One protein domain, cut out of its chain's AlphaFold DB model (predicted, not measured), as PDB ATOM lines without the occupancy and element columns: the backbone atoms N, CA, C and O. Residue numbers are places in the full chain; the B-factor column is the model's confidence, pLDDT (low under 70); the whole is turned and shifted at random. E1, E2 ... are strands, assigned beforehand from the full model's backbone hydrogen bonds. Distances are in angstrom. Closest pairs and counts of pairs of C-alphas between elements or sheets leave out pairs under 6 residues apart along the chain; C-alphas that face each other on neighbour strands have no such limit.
ATOM      1  N   ALA A 763     191.673 300.073  48.496       77.50
ATOM      2  CA  ALA A 763     192.620 299.008  48.799       77.50
ATOM      3  C   ALA A 763     191.953 297.634  48.638       77.50
ATOM      4  O   ALA A 763     190.908 297.367  49.236       77.50
ATOM      5  N   SER A 764     192.564 296.765  47.833       81.00
ATOM      6  CA  SER A 764     192.035 295.432  47.532       81.00
ATOM      7  C   SER A 764     193.026 294.312  47.842       81.00
ATOM      8  O   SER A 764     192.596 293.193  48.119       81.00
ATOM      9  N   LYS A 765     194.335 294.580  47.796       82.56
ATOM     10  CA  LYS A 765     195.382 293.582  48.023       82.56
ATOM     11  C   LYS A 765     196.482 294.137  48.922       82.56
ATOM     12  O   LYS A 765     196.966 295.246  48.721       82.56
ATOM     13  N   LEU A 766     196.899 293.323  49.888       84.88
ATOM     14  CA  LEU A 766     197.960 293.604  50.852       84.88
ATOM     15  C   LEU A 766     199.096 292.597  50.654       84.88
ATOM     16  O   LEU A 766     198.841 291.395  50.592       84.88
ATOM     17  N   THR A 767     200.337 293.074  50.581       84.06
ATOM     18  CA  THR A 767     201.535 292.225  50.503       84.06
ATOM     19  C   THR A 767     202.518 292.620  51.603       84.06
ATOM     20  O   THR A 767     202.817 293.801  51.746       84.06
ATOM     21  N   LEU A 768     203.030 291.646  52.361       85.25
ATOM     22  CA  LEU A 768     204.111 291.824  53.337       85.25
ATOM     23  C   LEU A 768     205.361 291.111  52.818       85.25
ATOM     24  O   LEU A 768     205.329 289.902  52.595       85.25
ATOM     25  N   THR A 769     206.453 291.849  52.663       85.94
ATOM     26  CA  THR A 769     207.758 291.313  52.260       85.94
ATOM     27  C   THR A 769     208.730 291.468  53.418       85.94
ATOM     28  O   THR A 769     208.879 292.565  53.948       85.94
ATOM     29  N   LEU A 770     209.391 290.383  53.819       87.50
ATOM     30  CA  LEU A 770     210.425 290.406  54.853       87.50
ATOM     31  C   LEU A 770     211.797 290.228  54.195       87.50
ATOM     32  O   LEU A 770     211.988 289.313  53.393       87.50
ATOM     33  N   ALA A 771     212.757 291.084  54.537       86.25
ATOM     34  CA  ALA A 771     214.124 290.957  54.052       86.25
ATOM     35  C   ALA A 771     214.727 289.619  54.500       86.25
ATOM     36  O   ALA A 771     214.583 289.210  55.653       86.25
ATOM     37  N   ASN A 772     215.422 288.949  53.579       82.56
ATOM     38  CA  ASN A 772     216.023 287.629  53.787       82.56
ATOM     39  C   ASN A 772     215.003 286.525  54.136       82.56
ATOM     40  O   ASN A 772     215.364 285.538  54.784       82.56
ATOM     41  N   ALA A 773     213.735 286.684  53.738       85.56
ATOM     42  CA  ALA A 773     212.768 285.596  53.785       85.56
ATOM     43  C   ALA A 773     213.141 284.498  52.787       85.56
ATOM     44  O   ALA A 773     213.442 284.760  51.626       85.56
ATOM     45  N   ASP A 774     213.103 283.256  53.252       83.69
ATOM     46  CA  ASP A 774     213.259 282.080  52.407       83.69
ATOM     47  C   ASP A 774     212.044 281.943  51.471       83.69
ATOM     48  O   ASP A 774     210.908 281.861  51.941       83.69
ATOM     49  N   GLU A 775     212.275 281.906  50.155       79.31
ATOM     50  CA  GLU A 775     211.207 281.890  49.138       79.31
ATOM     51  C   GLU A 775     210.290 280.655  49.223       79.31
ATOM     52  O   GLU A 775     209.147 280.707  48.773       79.31
ATOM     53  N   THR A 776     210.754 279.552  49.823       78.56
ATOM     54  CA  THR A 776     209.965 278.316  49.965       78.56
ATOM     55  C   THR A 776     209.147 278.251  51.251       78.56
ATOM     56  O   THR A 776     208.099 277.608  51.278       78.56
ATOM     57  N   THR A 777     209.602 278.900  52.324       80.19
ATOM     58  CA  THR A 777     208.961 278.824  53.649       80.19
ATOM     59  C   THR A 777     208.337 280.140  54.112       80.19
ATOM     60  O   THR A 777     207.543 280.129  55.051       80.19
ATOM     61  N   GLY A 778     208.686 281.268  53.489       77.94
ATOM     62  CA  GLY A 778     208.261 282.615  53.885       77.94
ATOM     63  C   GLY A 778     208.889 283.116  55.192       77.94
ATOM     64  O   GLY A 778     208.496 284.163  55.702       77.94
ATOM     65  N   ILE A 779     209.847 282.376  55.763       83.06
ATOM     66  CA  ILE A 779     210.455 282.684  57.064       83.06
ATOM     67  C   ILE A 779     211.700 283.548  56.859       83.06
ATOM     68  O   ILE A 779     212.669 283.099  56.247       83.06
ATOM     69  N   ALA A 780     211.718 284.744  57.450       86.56
ATOM     70  CA  ALA A 780     212.933 285.539  57.618       86.56
ATOM     71  C   ALA A 780     213.687 285.112  58.888       86.56
ATOM     72  O   ALA A 780     213.090 284.948  59.954       86.56
ATOM     73  N   LYS A 781     215.004 284.898  58.777       84.19
ATOM     74  CA  LYS A 781     215.867 284.439  59.879       84.19
ATOM     75  C   LYS A 781     217.005 285.427  60.095       84.19
ATOM     76  O   LYS A 781     217.760 285.704  59.170       84.19
ATOM     77  N   VAL A 782     217.164 285.890  61.329       83.19
ATOM     78  CA  VAL A 782     218.278 286.742  61.769       83.19
ATOM     79  C   VAL A 782     218.768 286.285  63.143       83.19
ATOM     80  O   VAL A 782     218.098 285.495  63.818       83.19
ATOM     81  N   LYS A 783     219.948 286.738  63.573       85.75
ATOM     82  CA  LYS A 783     220.440 286.446  64.929       85.75
ATOM     83  C   LYS A 783     219.661 287.263  65.964       85.75
ATOM     84  O   LYS A 783     219.147 288.338  65.674       85.75
ATOM     85  N   LYS A 784     219.596 286.772  67.206       79.38
ATOM     86  CA  LYS A 784     218.963 287.496  68.322       79.38
ATOM     87  C   LYS A 784     219.584 288.895  68.464       79.38
ATOM     88  O   LYS A 784     220.785 289.000  68.691       79.38
ATOM     89  N   GLY A 785     218.752 289.934  68.370       78.81
ATOM     90  CA  GLY A 785     219.159 291.342  68.443       78.81
ATOM     91  C   GLY A 785     219.373 292.023  67.084       78.81
ATOM     92  O   GLY A 785     219.458 293.246  67.046       78.81
ATOM     93  N   GLU A 786     219.421 291.274  65.978       85.25
ATOM     94  CA  GLU A 786     219.401 291.837  64.622       85.25
ATOM     95  C   GLU A 786     217.963 292.199  64.205       85.25
ATOM     96  O   GLU A 786     216.996 291.567  64.637       85.25
ATOM     97  N   LYS A 787     217.823 293.223  63.357       84.50
ATOM     98  CA  LYS A 787     216.530 293.700  62.838       84.50
ATOM     99  C   LYS A 787     216.193 293.020  61.502       84.50
ATOM    100  O   LYS A 787     217.086 292.781  60.693       84.50
ATOM    101  N   ILE A 788     214.906 292.763  61.248       87.00
ATOM    102  CA  ILE A 788     214.382 292.350  59.931       87.00
ATOM    103  C   ILE A 788     213.662 293.548  59.320       87.00
ATOM    104  O   ILE A 788     212.735 294.078  59.927       87.00
ATOM    105  N   ALA A 789     214.064 293.955  58.115       84.88
ATOM    106  CA  ALA A 789     213.310 294.950  57.365       84.88
ATOM    107  C   ALA A 789     212.020 294.319  56.821       84.88
ATOM    108  O   ALA A 789     212.057 293.243  56.218       84.88
ATOM    109  N   ALA A 790     210.891 294.984  57.041       84.50
ATOM    110  CA  ALA A 790     209.581 294.575  56.560       84.50
ATOM    111  C   ALA A 790     209.004 295.678  55.669       84.50
ATOM    112  O   ALA A 790     208.971 296.839  56.068       84.50
ATOM    113  N   THR A 791     208.532 295.317  54.480       83.44
ATOM    114  CA  THR A 791     207.862 296.235  53.557       83.44
ATOM    115  C   THR A 791     206.427 295.782  53.367       83.44
ATOM    116  O   THR A 791     206.175 294.642  52.969       83.44
ATOM    117  N   VAL A 792     205.485 296.678  53.647       83.38
ATOM    118  CA  VAL A 792     204.060 296.456  53.415       83.38
ATOM    119  C   VAL A 792     203.646 297.258  52.191       83.38
ATOM    120  O   VAL A 792     203.848 298.463  52.154       83.38
ATOM    121  N   MET A 793     203.065 296.592  51.196       82.19
ATOM    122  CA  MET A 793     202.532 297.236  49.998       82.19
ATOM    123  C   MET A 793     201.029 296.998  49.914       82.19
ATOM    124  O   MET A 793     200.569 295.849  49.925       82.19
ATOM    125  N   VAL A 794     200.270 298.087  49.811       82.06
ATOM    126  CA  VAL A 794     198.823 298.060  49.596       82.06
ATOM    127  C   VAL A 794     198.541 298.463  48.158       82.06
ATOM    128  O   VAL A 794     199.022 299.491  47.694       82.06
ATOM    129  N   THR A 795     197.766 297.645  47.451       80.62
ATOM    130  CA  THR A 795     197.383 297.880  46.054       80.62
ATOM    131  C   THR A 795     195.874 297.782  45.877       80.62
ATOM    132  O   THR A 795     195.181 297.122  46.661       80.62
ATOM    133  N   ASP A 796     195.353 298.462  44.865       81.88
ATOM    134  CA  ASP A 796     193.959 298.365  44.451       81.88
ATOM    135  C   ASP A 796     193.694 297.108  43.598       81.88
ATOM    136  O   ASP A 796     194.568 296.259  43.398       81.88
ATOM    137  N   THR A 797     192.471 296.990  43.074       80.25
ATOM    138  CA  THR A 797     192.065 295.856  42.220       80.25
ATOM    139  C   THR A 797     192.819 295.774  40.889       80.25
ATOM    140  O   THR A 797     192.831 294.714  40.263       80.25
ATOM    141  N   THR A 798     193.465 296.862  40.462       80.25
ATOM    142  CA  THR A 798     194.267 296.954  39.233       80.25
ATOM    143  C   THR A 798     195.760 296.722  39.482       80.25
ATOM    144  O   THR A 798     196.531 296.605  38.530       80.25
ATOM    145  N   GLY A 799     196.171 296.597  40.749       79.50
ATOM    146  CA  GLY A 799     197.563 296.419  41.156       79.50
ATOM    147  C   GLY A 799     198.334 297.728  41.343       79.50
ATOM    148  O   GLY A 799     199.545 297.672  41.557       79.50
ATOM    149  N   LEU A 800     197.668 298.885  41.289       80.00
ATOM    150  CA  LEU A 800     198.295 300.182  41.552       80.00
ATOM    151  C   LEU A 800     198.411 300.431  43.065       80.00
ATOM    152  O   LEU A 800     197.497 300.053  43.804       80.00
ATOM    153  N   PRO A 801     199.505 301.053  43.551       78.44
ATOM    154  CA  PRO A 801     199.659 301.392  44.964       78.44
ATOM    155  C   PRO A 801     198.544 302.311  45.481       78.44
ATOM    156  O   PRO A 801     198.176 303.279  44.817       78.44
ATOM    157  N   VAL A 802     198.040 302.033  46.686       74.31
ATOM    158  CA  VAL A 802     197.083 302.894  47.402       74.31
ATOM    159  C   VAL A 802     197.825 303.622  48.516       74.31
ATOM    160  O   VAL A 802     198.206 303.007  49.510       74.31
ATOM    161  N   SER A 803     198.014 304.929  48.348       69.38
ATOM    162  CA  SER A 803     198.659 305.799  49.338       69.38
ATOM    163  C   SER A 803     197.834 305.924  50.620       69.38
ATOM    164  O   SER A 803     196.600 305.934  50.554       69.38
ATOM    165  N   ASN A 804     198.497 306.117  51.765       65.56
ATOM    166  CA  ASN A 804     197.863 306.380  53.066       65.56
ATOM    167  C   ASN A 804     196.909 305.272  53.546       65.56
ATOM    168  O   ASN A 804     196.009 305.514  54.355       65.56
ATOM    169  N   ALA A 805     197.098 304.044  53.068       71.75
ATOM    170  CA  ALA A 805     196.303 302.915  53.511       71.75
ATOM    171  C   ALA A 805     196.655 302.540  54.959       71.75
ATOM    172  O   ALA A 805     197.815 302.310  55.308       71.75
ATOM    173  N   LEU A 806     195.633 302.424  55.809       71.81
ATOM    174  CA  LEU A 806     195.804 301.901  57.160       71.81
ATOM    175  C   LEU A 806     196.003 300.388  57.108       71.81
ATOM    176  O   LEU A 806     195.148 299.648  56.614       71.81
ATOM    177  N   VAL A 807     197.117 299.928  57.665       72.81
ATOM    178  CA  VAL A 807     197.444 298.509  57.789       72.81
ATOM    179  C   VAL A 807     197.487 298.124  59.260       72.81
ATOM    180  O   VAL A 807     197.786 298.930  60.132       72.81
ATOM    181  N   LYS A 808     197.143 296.879  59.569       74.06
ATOM    182  CA  LYS A 808     197.143 296.378  60.943       74.06
ATOM    183  C   LYS A 808     198.071 295.185  61.036       74.06
ATOM    184  O   LYS A 808     197.859 294.199  60.331       74.06
ATOM    185  N   ILE A 809     199.054 295.262  61.928       74.94
ATOM    186  CA  ILE A 809     199.984 294.165  62.195       74.94
ATOM    187  C   ILE A 809     199.671 293.603  63.581       74.94
ATOM    188  O   ILE A 809     199.545 294.326  64.566       74.94
ATOM    189  N   THR A 810     199.501 292.288  63.650       71.81
ATOM    190  CA  THR A 810     199.283 291.550  64.898       71.81
ATOM    191  C   THR A 810     200.158 290.313  64.896       71.81
ATOM    192  O   THR A 810     200.315 289.687  63.846       71.81
ATOM    193  N   ARG A 811     200.672 289.919  66.061       77.88
ATOM    194  CA  ARG A 811     201.358 288.635  66.224       77.88
ATOM    195  C   ARG A 811     200.421 287.579  66.803       77.88
ATOM    196  O   ARG A 811     199.498 287.900  67.546       77.88
ATOM    197  N   SER A 812     200.672 286.322  66.462       76.88
ATOM    198  CA  SER A 812     200.125 285.165  67.173       76.88
ATOM    199  C   SER A 812     201.120 284.671  68.232       76.88
ATOM    200  O   SER A 812     202.229 285.195  68.348       76.88
ATOM    201  N   ASP A 813     200.749 283.616  68.957       80.81
ATOM    202  CA  ASP A 813     201.625 282.900  69.887       80.81
ATOM    203  C   ASP A 813     202.948 282.456  69.232       80.81
ATOM    204  O   ASP A 813     202.945 281.854  68.149       80.81
ATOM    205  N   ALA A 814     204.080 282.702  69.902       81.69
ATOM    206  CA  ALA A 814     205.382 282.198  69.468       81.69
ATOM    207  C   ALA A 814     205.543 280.711  69.803       81.69
ATOM    208  O   ALA A 814     204.999 280.215  70.790       81.69
ATOM    209  N   LYS A 815     206.318 279.985  68.989       83.06
ATOM    210  CA  LYS A 815     206.503 278.536  69.131       83.06
ATOM    211  C   LYS A 815     207.970 278.144  69.245       83.06
ATOM    212  O   LYS A 815     208.831 278.681  68.554       83.06
ATOM    213  N   THR A 816     208.249 277.152  70.084       82.94
ATOM    214  CA  THR A 816     209.557 276.482  70.150       82.94
ATOM    215  C   THR A 816     209.792 275.598  68.920       82.94
ATOM    216  O   THR A 816     208.863 275.283  68.175       82.94
ATOM    217  N   ARG A 817     211.023 275.099  68.725       80.62
ATOM    218  CA  ARG A 817     211.351 274.132  67.652       80.62
ATOM    219  C   ARG A 817     210.525 272.836  67.727       80.62
ATOM    220  O   ARG A 817     210.341 272.180  66.710       80.62
ATOM    221  N   ALA A 818     210.012 272.492  68.910       86.88
ATOM    222  CA  ALA A 818     209.092 271.375  69.128       86.88
ATOM    223  C   ALA A 818     207.614 271.737  68.862       86.88
ATOM    224  O   ALA A 818     206.729 270.947  69.174       86.88
ATOM    225  N   ASN A 819     207.338 272.923  68.301       82.25
ATOM    226  CA  ASN A 819     206.002 273.450  67.999       82.25
ATOM    227  C   ASN A 819     205.120 273.709  69.242       82.25
ATOM    228  O   ASN A 819     203.900 273.796  69.127       82.25
ATOM    229  N   VAL A 820     205.731 273.851  70.424       86.69
ATOM    230  CA  VAL A 820     205.046 274.200  71.683       86.69
ATOM    231  C   VAL A 820     204.998 275.719  71.838       86.69
ATOM    232  O   VAL A 820     206.041 276.360  71.693       86.69
ATOM    233  N   THR A 821     203.822 276.275  72.143       85.12
ATOM    234  CA  THR A 821     203.627 277.704  72.435       85.12
ATOM    235  C   THR A 821     204.495 278.157  73.613       85.12
ATOM    236  O   THR A 821     204.559 277.477  74.636       85.12
ATOM    237  N   TYR A 822     205.160 279.303  73.478       80.94
ATOM    238  CA  TYR A 822     206.042 279.868  74.496       80.94
ATOM    239  C   TYR A 822     205.805 281.374  74.631       80.94
ATOM    240  O   TYR A 822     206.132 282.124  73.718       80.94
ATOM    241  N   THR A 823     205.238 281.797  75.764       74.44
ATOM    242  CA  THR A 823     204.794 283.186  76.015       74.44
ATOM    243  C   THR A 823     205.190 283.696  77.412       74.44
ATOM    244  O   THR A 823     204.543 284.572  77.982       74.44
ATOM    245  N   THR A 824     206.198 283.091  78.052       75.69
ATOM    246  CA  THR A 824     206.615 283.420  79.428       75.69
ATOM    247  C   THR A 824     207.572 284.614  79.480       75.69
ATOM    248  O   THR A 824     208.501 284.708  78.682       75.69
ATOM    249  N   ASN A 825     207.398 285.485  80.485       74.12
ATOM    250  CA  ASN A 825     208.278 286.625  80.794       74.12
ATOM    251  C   ASN A 825     208.577 287.549  79.595       74.12
ATOM    252  O   ASN A 825     209.716 287.994  79.452       74.12
ATOM    253  N   ASN A 826     207.586 287.815  78.734       70.88
ATOM    254  CA  ASN A 826     207.711 288.707  77.568       70.88
ATOM    255  C   ASN A 826     208.794 288.262  76.561       70.88
ATOM    256  O   ASN A 826     209.293 289.048  75.759       70.88
ATOM    257  N   ALA A 827     209.204 286.991  76.616       75.06
ATOM    258  CA  ALA A 827     210.290 286.461  75.796       75.06
ATOM    259  C   ALA A 827     209.921 286.309  74.308       75.06
ATOM    260  O   ALA A 827     210.799 286.042  73.488       75.06
ATOM    261  N   ASP A 828     208.638 286.437  73.979       76.31
ATOM    262  CA  ASP A 828     208.049 286.316  72.649       76.31
ATOM    263  C   ASP A 828     207.572 287.650  72.054       76.31
ATOM    264  O   ASP A 828     207.031 287.664  70.945       76.31
ATOM    265  N   ASP A 829     207.760 288.758  72.771       78.69
ATOM    266  CA  ASP A 829     207.357 290.078  72.298       78.69
ATOM    267  C   ASP A 829     208.215 290.524  71.110       78.69
ATOM    268  O   ASP A 829     209.440 290.362  71.084       78.69
ATOM    269  N   ILE A 830     207.553 291.107  70.110       80.25
ATOM    270  CA  ILE A 830     208.206 291.677  68.932       80.25
ATOM    271  C   ILE A 830     208.179 293.190  69.086       80.25
ATOM    272  O   ILE A 830     207.113 293.797  69.148       80.25
ATOM    273  N   THR A 831     209.347 293.818  69.135       78.00
ATOM    274  CA  THR A 831     209.439 295.278  69.061       78.00
ATOM    275  C   THR A 831     209.435 295.706  67.599       78.00
ATOM    276  O   THR A 831     210.258 295.232  66.815       78.00
ATOM    277  N   LEU A 832     208.527 296.609  67.236       75.31
ATOM    278  CA  LEU A 832     208.569 297.314  65.960       75.31
ATOM    279  C   LEU A 832     209.366 298.612  66.140       75.31
ATOM    280  O   LEU A 832     209.164 299.362  67.095       75.31
ATOM    281  N   SER A 833     210.305 298.866  65.231       70.75
ATOM    282  CA  SER A 833     211.150 300.065  65.218       70.75
ATOM    283  C   SER A 833     211.364 300.535  63.781       70.75
ATOM    284  O   SER A 833     211.313 299.704  62.878       70.75
ATOM    285  N   ASP A 834     211.676 301.819  63.588       68.25
ATOM    286  CA  ASP A 834     211.936 302.428  62.271       68.25
ATOM    287  C   ASP A 834     210.708 302.405  61.329       68.25
ATOM    288  O   ASP A 834     210.817 302.132  60.136       68.25
ATOM    289  N   ILE A 835     209.521 302.679  61.880       67.06
ATOM    290  CA  ILE A 835     208.263 302.794  61.129       67.06
ATOM    291  C   ILE A 835     208.253 304.144  60.392       67.06
ATOM    292  O   ILE A 835     208.446 305.187  61.020       67.06
ATOM    293  N   SER A 836     208.022 304.142  59.074       56.91
ATOM    294  CA  SER A 836     208.132 305.334  58.211       56.91
ATOM    295  C   SER A 836     207.147 306.471  58.540       56.91
ATOM    296  O   SER A 836     207.359 307.592  58.091       56.91
ATOM    297  N   SER A 837     206.174 306.242  59.431       48.09
ATOM    298  CA  SER A 837     205.216 307.248  59.907       48.09
ATOM    299  C   SER A 837     205.672 308.085  61.119       48.09
ATOM    300  O   SER A 837     204.878 308.865  61.640       48.09
ATOM    301  N   GLY A 838     206.919 307.958  61.589       42.56
ATOM    302  CA  GLY A 838     207.501 308.883  62.580       42.56
ATOM    303  C   GLY A 838     207.164 308.638  64.061       42.56
ATOM    304  O   GLY A 838     207.439 309.510  64.883       42.56
ATOM    305  N   GLU A 839     206.627 307.475  64.440       42.06
ATOM    306  CA  GLU A 839     206.401 307.124  65.854       42.06
ATOM    307  C   GLU A 839     207.598 306.409  66.515       42.06
ATOM    308  O   GLU A 839     208.376 305.699  65.873       42.06
ATOM    309  N   ALA A 840     207.738 306.595  67.835       42.38
ATOM    310  CA  ALA A 840     208.729 305.915  68.669       42.38
ATOM    311  C   ALA A 840     208.495 304.389  68.729       42.38
ATOM    312  O   ALA A 840     207.378 303.902  68.564       42.38
ATOM    313  N   SER A 841     209.567 303.633  69.005       46.84
ATOM    314  CA  SER A 841     209.563 302.164  69.102       46.84
ATOM    315  C   SER A 841     208.402 301.624  69.945       46.84
ATOM    316  O   SER A 841     208.256 302.014  71.104       46.84
ATOM    317  N   THR A 842     207.632 300.686  69.393       52.56
ATOM    318  CA  THR A 842     206.397 300.158  70.000       52.56
ATOM    319  C   THR A 842     206.483 298.639  70.186       52.56
ATOM    320  O   THR A 842     207.042 297.918  69.355       52.56
ATOM    321  N   LEU A 843     205.967 298.134  71.310       45.94
ATOM    322  CA  LEU A 843     206.050 296.723  71.708       45.94
ATOM    323  C   LEU A 843     204.770 295.976  71.287       45.94
ATOM    324  O   LEU A 843     203.680 296.427  71.613       45.94
ATOM    325  N   LEU A 844     204.871 294.845  70.583       53.22
ATOM    326  CA  LEU A 844     203.730 293.961  70.306       53.22
ATOM    327  C   LEU A 844     203.665 292.850  71.363       53.22
ATOM    328  O   LEU A 844     204.453 291.903  71.291       53.22
ATOM    329  N   ASP A 845     202.708 292.921  72.293       52.03
ATOM    330  CA  ASP A 845     202.370 291.821  73.216       52.03
ATOM    331  C   ASP A 845     201.186 290.961  72.700       52.03
ATOM    332  O   ASP A 845     200.634 291.206  71.626       52.03
ATOM    333  N   THR A 846     200.789 289.918  73.441       47.91
ATOM    334  CA  THR A 846     199.684 289.006  73.056       47.91
ATOM    335  C   THR A 846     198.280 289.636  73.090       47.91
ATOM    336  O   THR A 846     197.318 289.008  72.638       47.91
ATOM    337  N   LYS A 847     198.114 290.858  73.612       44.06
ATOM    338  CA  LYS A 847     196.824 291.561  73.743       44.06
ATOM    339  C   LYS A 847     196.746 292.851  72.922       44.06
ATOM    340  O   LYS A 847     195.635 293.264  72.576       44.06
ATOM    341  N   GLN A 848     197.873 293.472  72.590       47.84
ATOM    342  CA  GLN A 848     197.935 294.733  71.864       47.84
ATOM    343  C   GLN A 848     197.796 294.546  70.351       47.84
ATOM    344  O   GLN A 848     198.314 293.622  69.725       47.84
ATOM    345  N   LYS A 849     197.037 295.462  69.752       45.22
ATOM    346  CA  LYS A 849     196.759 295.546  68.319       45.22
ATOM    347  C   LYS A 849     197.242 296.917  67.877       45.22
ATOM    348  O   LYS A 849     196.662 297.895  68.324       45.22
ATOM    349  N   ILE A 850     198.254 296.973  67.016       53.09
ATOM    350  CA  ILE A 850     198.832 298.246  66.577       53.09
ATOM    351  C   ILE A 850     198.500 298.448  65.092       53.09
ATOM    352  O   ILE A 850     198.926 297.656  64.240       53.09
ATOM    353  N   PRO A 851     197.662 299.434  64.761       51.28
ATOM    354  CA  PRO A 851     197.519 299.914  63.397       51.28
ATOM    355  C   PRO A 851     198.713 300.804  63.018       51.28
ATOM    356  O   PRO A 851     199.216 301.563  63.833       51.28
ATOM    357  N   VAL A 852     199.170 300.697  61.775       51.41
ATOM    358  CA  VAL A 852     200.319 301.422  61.221       51.41
ATOM    359  C   VAL A 852     199.889 302.054  59.894       51.41
ATOM    360  O   VAL A 852     199.109 301.457  59.146       51.41
ATOM    361  N   ARG A 853     200.359 303.267  59.590       43.75
ATOM    362  CA  ARG A 853     200.127 303.918  58.290       43.75
ATOM    363  C   ARG A 853     201.171 303.399  57.297       43.75
ATOM    364  O   ARG A 853     202.359 303.443  57.600       43.75
ATOM    365  N   ALA A 854     200.732 302.844  56.169       45.69
ATOM    366  CA  ALA A 854     201.631 302.512  55.068       45.69
ATOM    367  C   ALA A 854     201.779 303.753  54.177       45.69
ATOM    368  O   ALA A 854     200.763 304.271  53.701       45.69
ATOM    369  N   ASP A 855     203.014 304.225  54.004       39.81
ATOM    370  CA  ASP A 855     203.350 305.331  53.097       39.81
ATOM    371  C   ASP A 855     203.489 304.851  51.649       39.81
ATOM    372  O   ASP A 855     204.170 303.817  51.426       39.81
TER     373      ASP A 855
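AT A GLANCE: This is residues 763 to 855 of the 855 residues of the protein "Outer membrane protein RatB" of Kluyvera intermedia (UniProt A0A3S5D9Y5). There is little regular structure: three small two-strand sheets, E1-E2, E3-E6 and E4-E5, stand round a loose middle, joined partly by long loops, residues 771 to 789 and 810 to 829. The 93 printed residues have no named helix and six named strands, E1 to E6 in chain order, each sheet antiparallel; the class is all strand, with 26 residues in strands. The whole is only just loose, close to compact, with radius of gyration of the C-alphas 14.8 A and spans 42 by 33 by 22 A.

HOW THE PARTS SIT: E1, residues 765 to 770, and E2, residues 790 to 795, form an antiparallel hairpin; N 767 and O 793 are within hydrogen-bond range, 2.9 A. E3, residues 806 to 809, is near E2, with 5 pairs of C-alphas within 10 A. E4, residues 830 to 832, and E5, residues 842 to 844, form an antiparallel hairpin; N 832 and O 842 are 2.9 A apart. E6, residues 850 to 853, is antiparallel to E3; N 852 and O 807 are 2.8 A apart.

IN THESE COORDINATES: E1 runs 16.8 A from C-alpha 765 at (195.382, 293.582, 48.023); E2 runs 16.4 A. E6 ends at C-alpha 853, (200.127, 303.918, 58.290).

THE WHOLE: The printed part has no cut. Its farthest C-alphas, Thr 798 and Asn 825, are 45.1 A apart. The model's pLDDT is under 70 at residues 803 to 804 and 834 to 855.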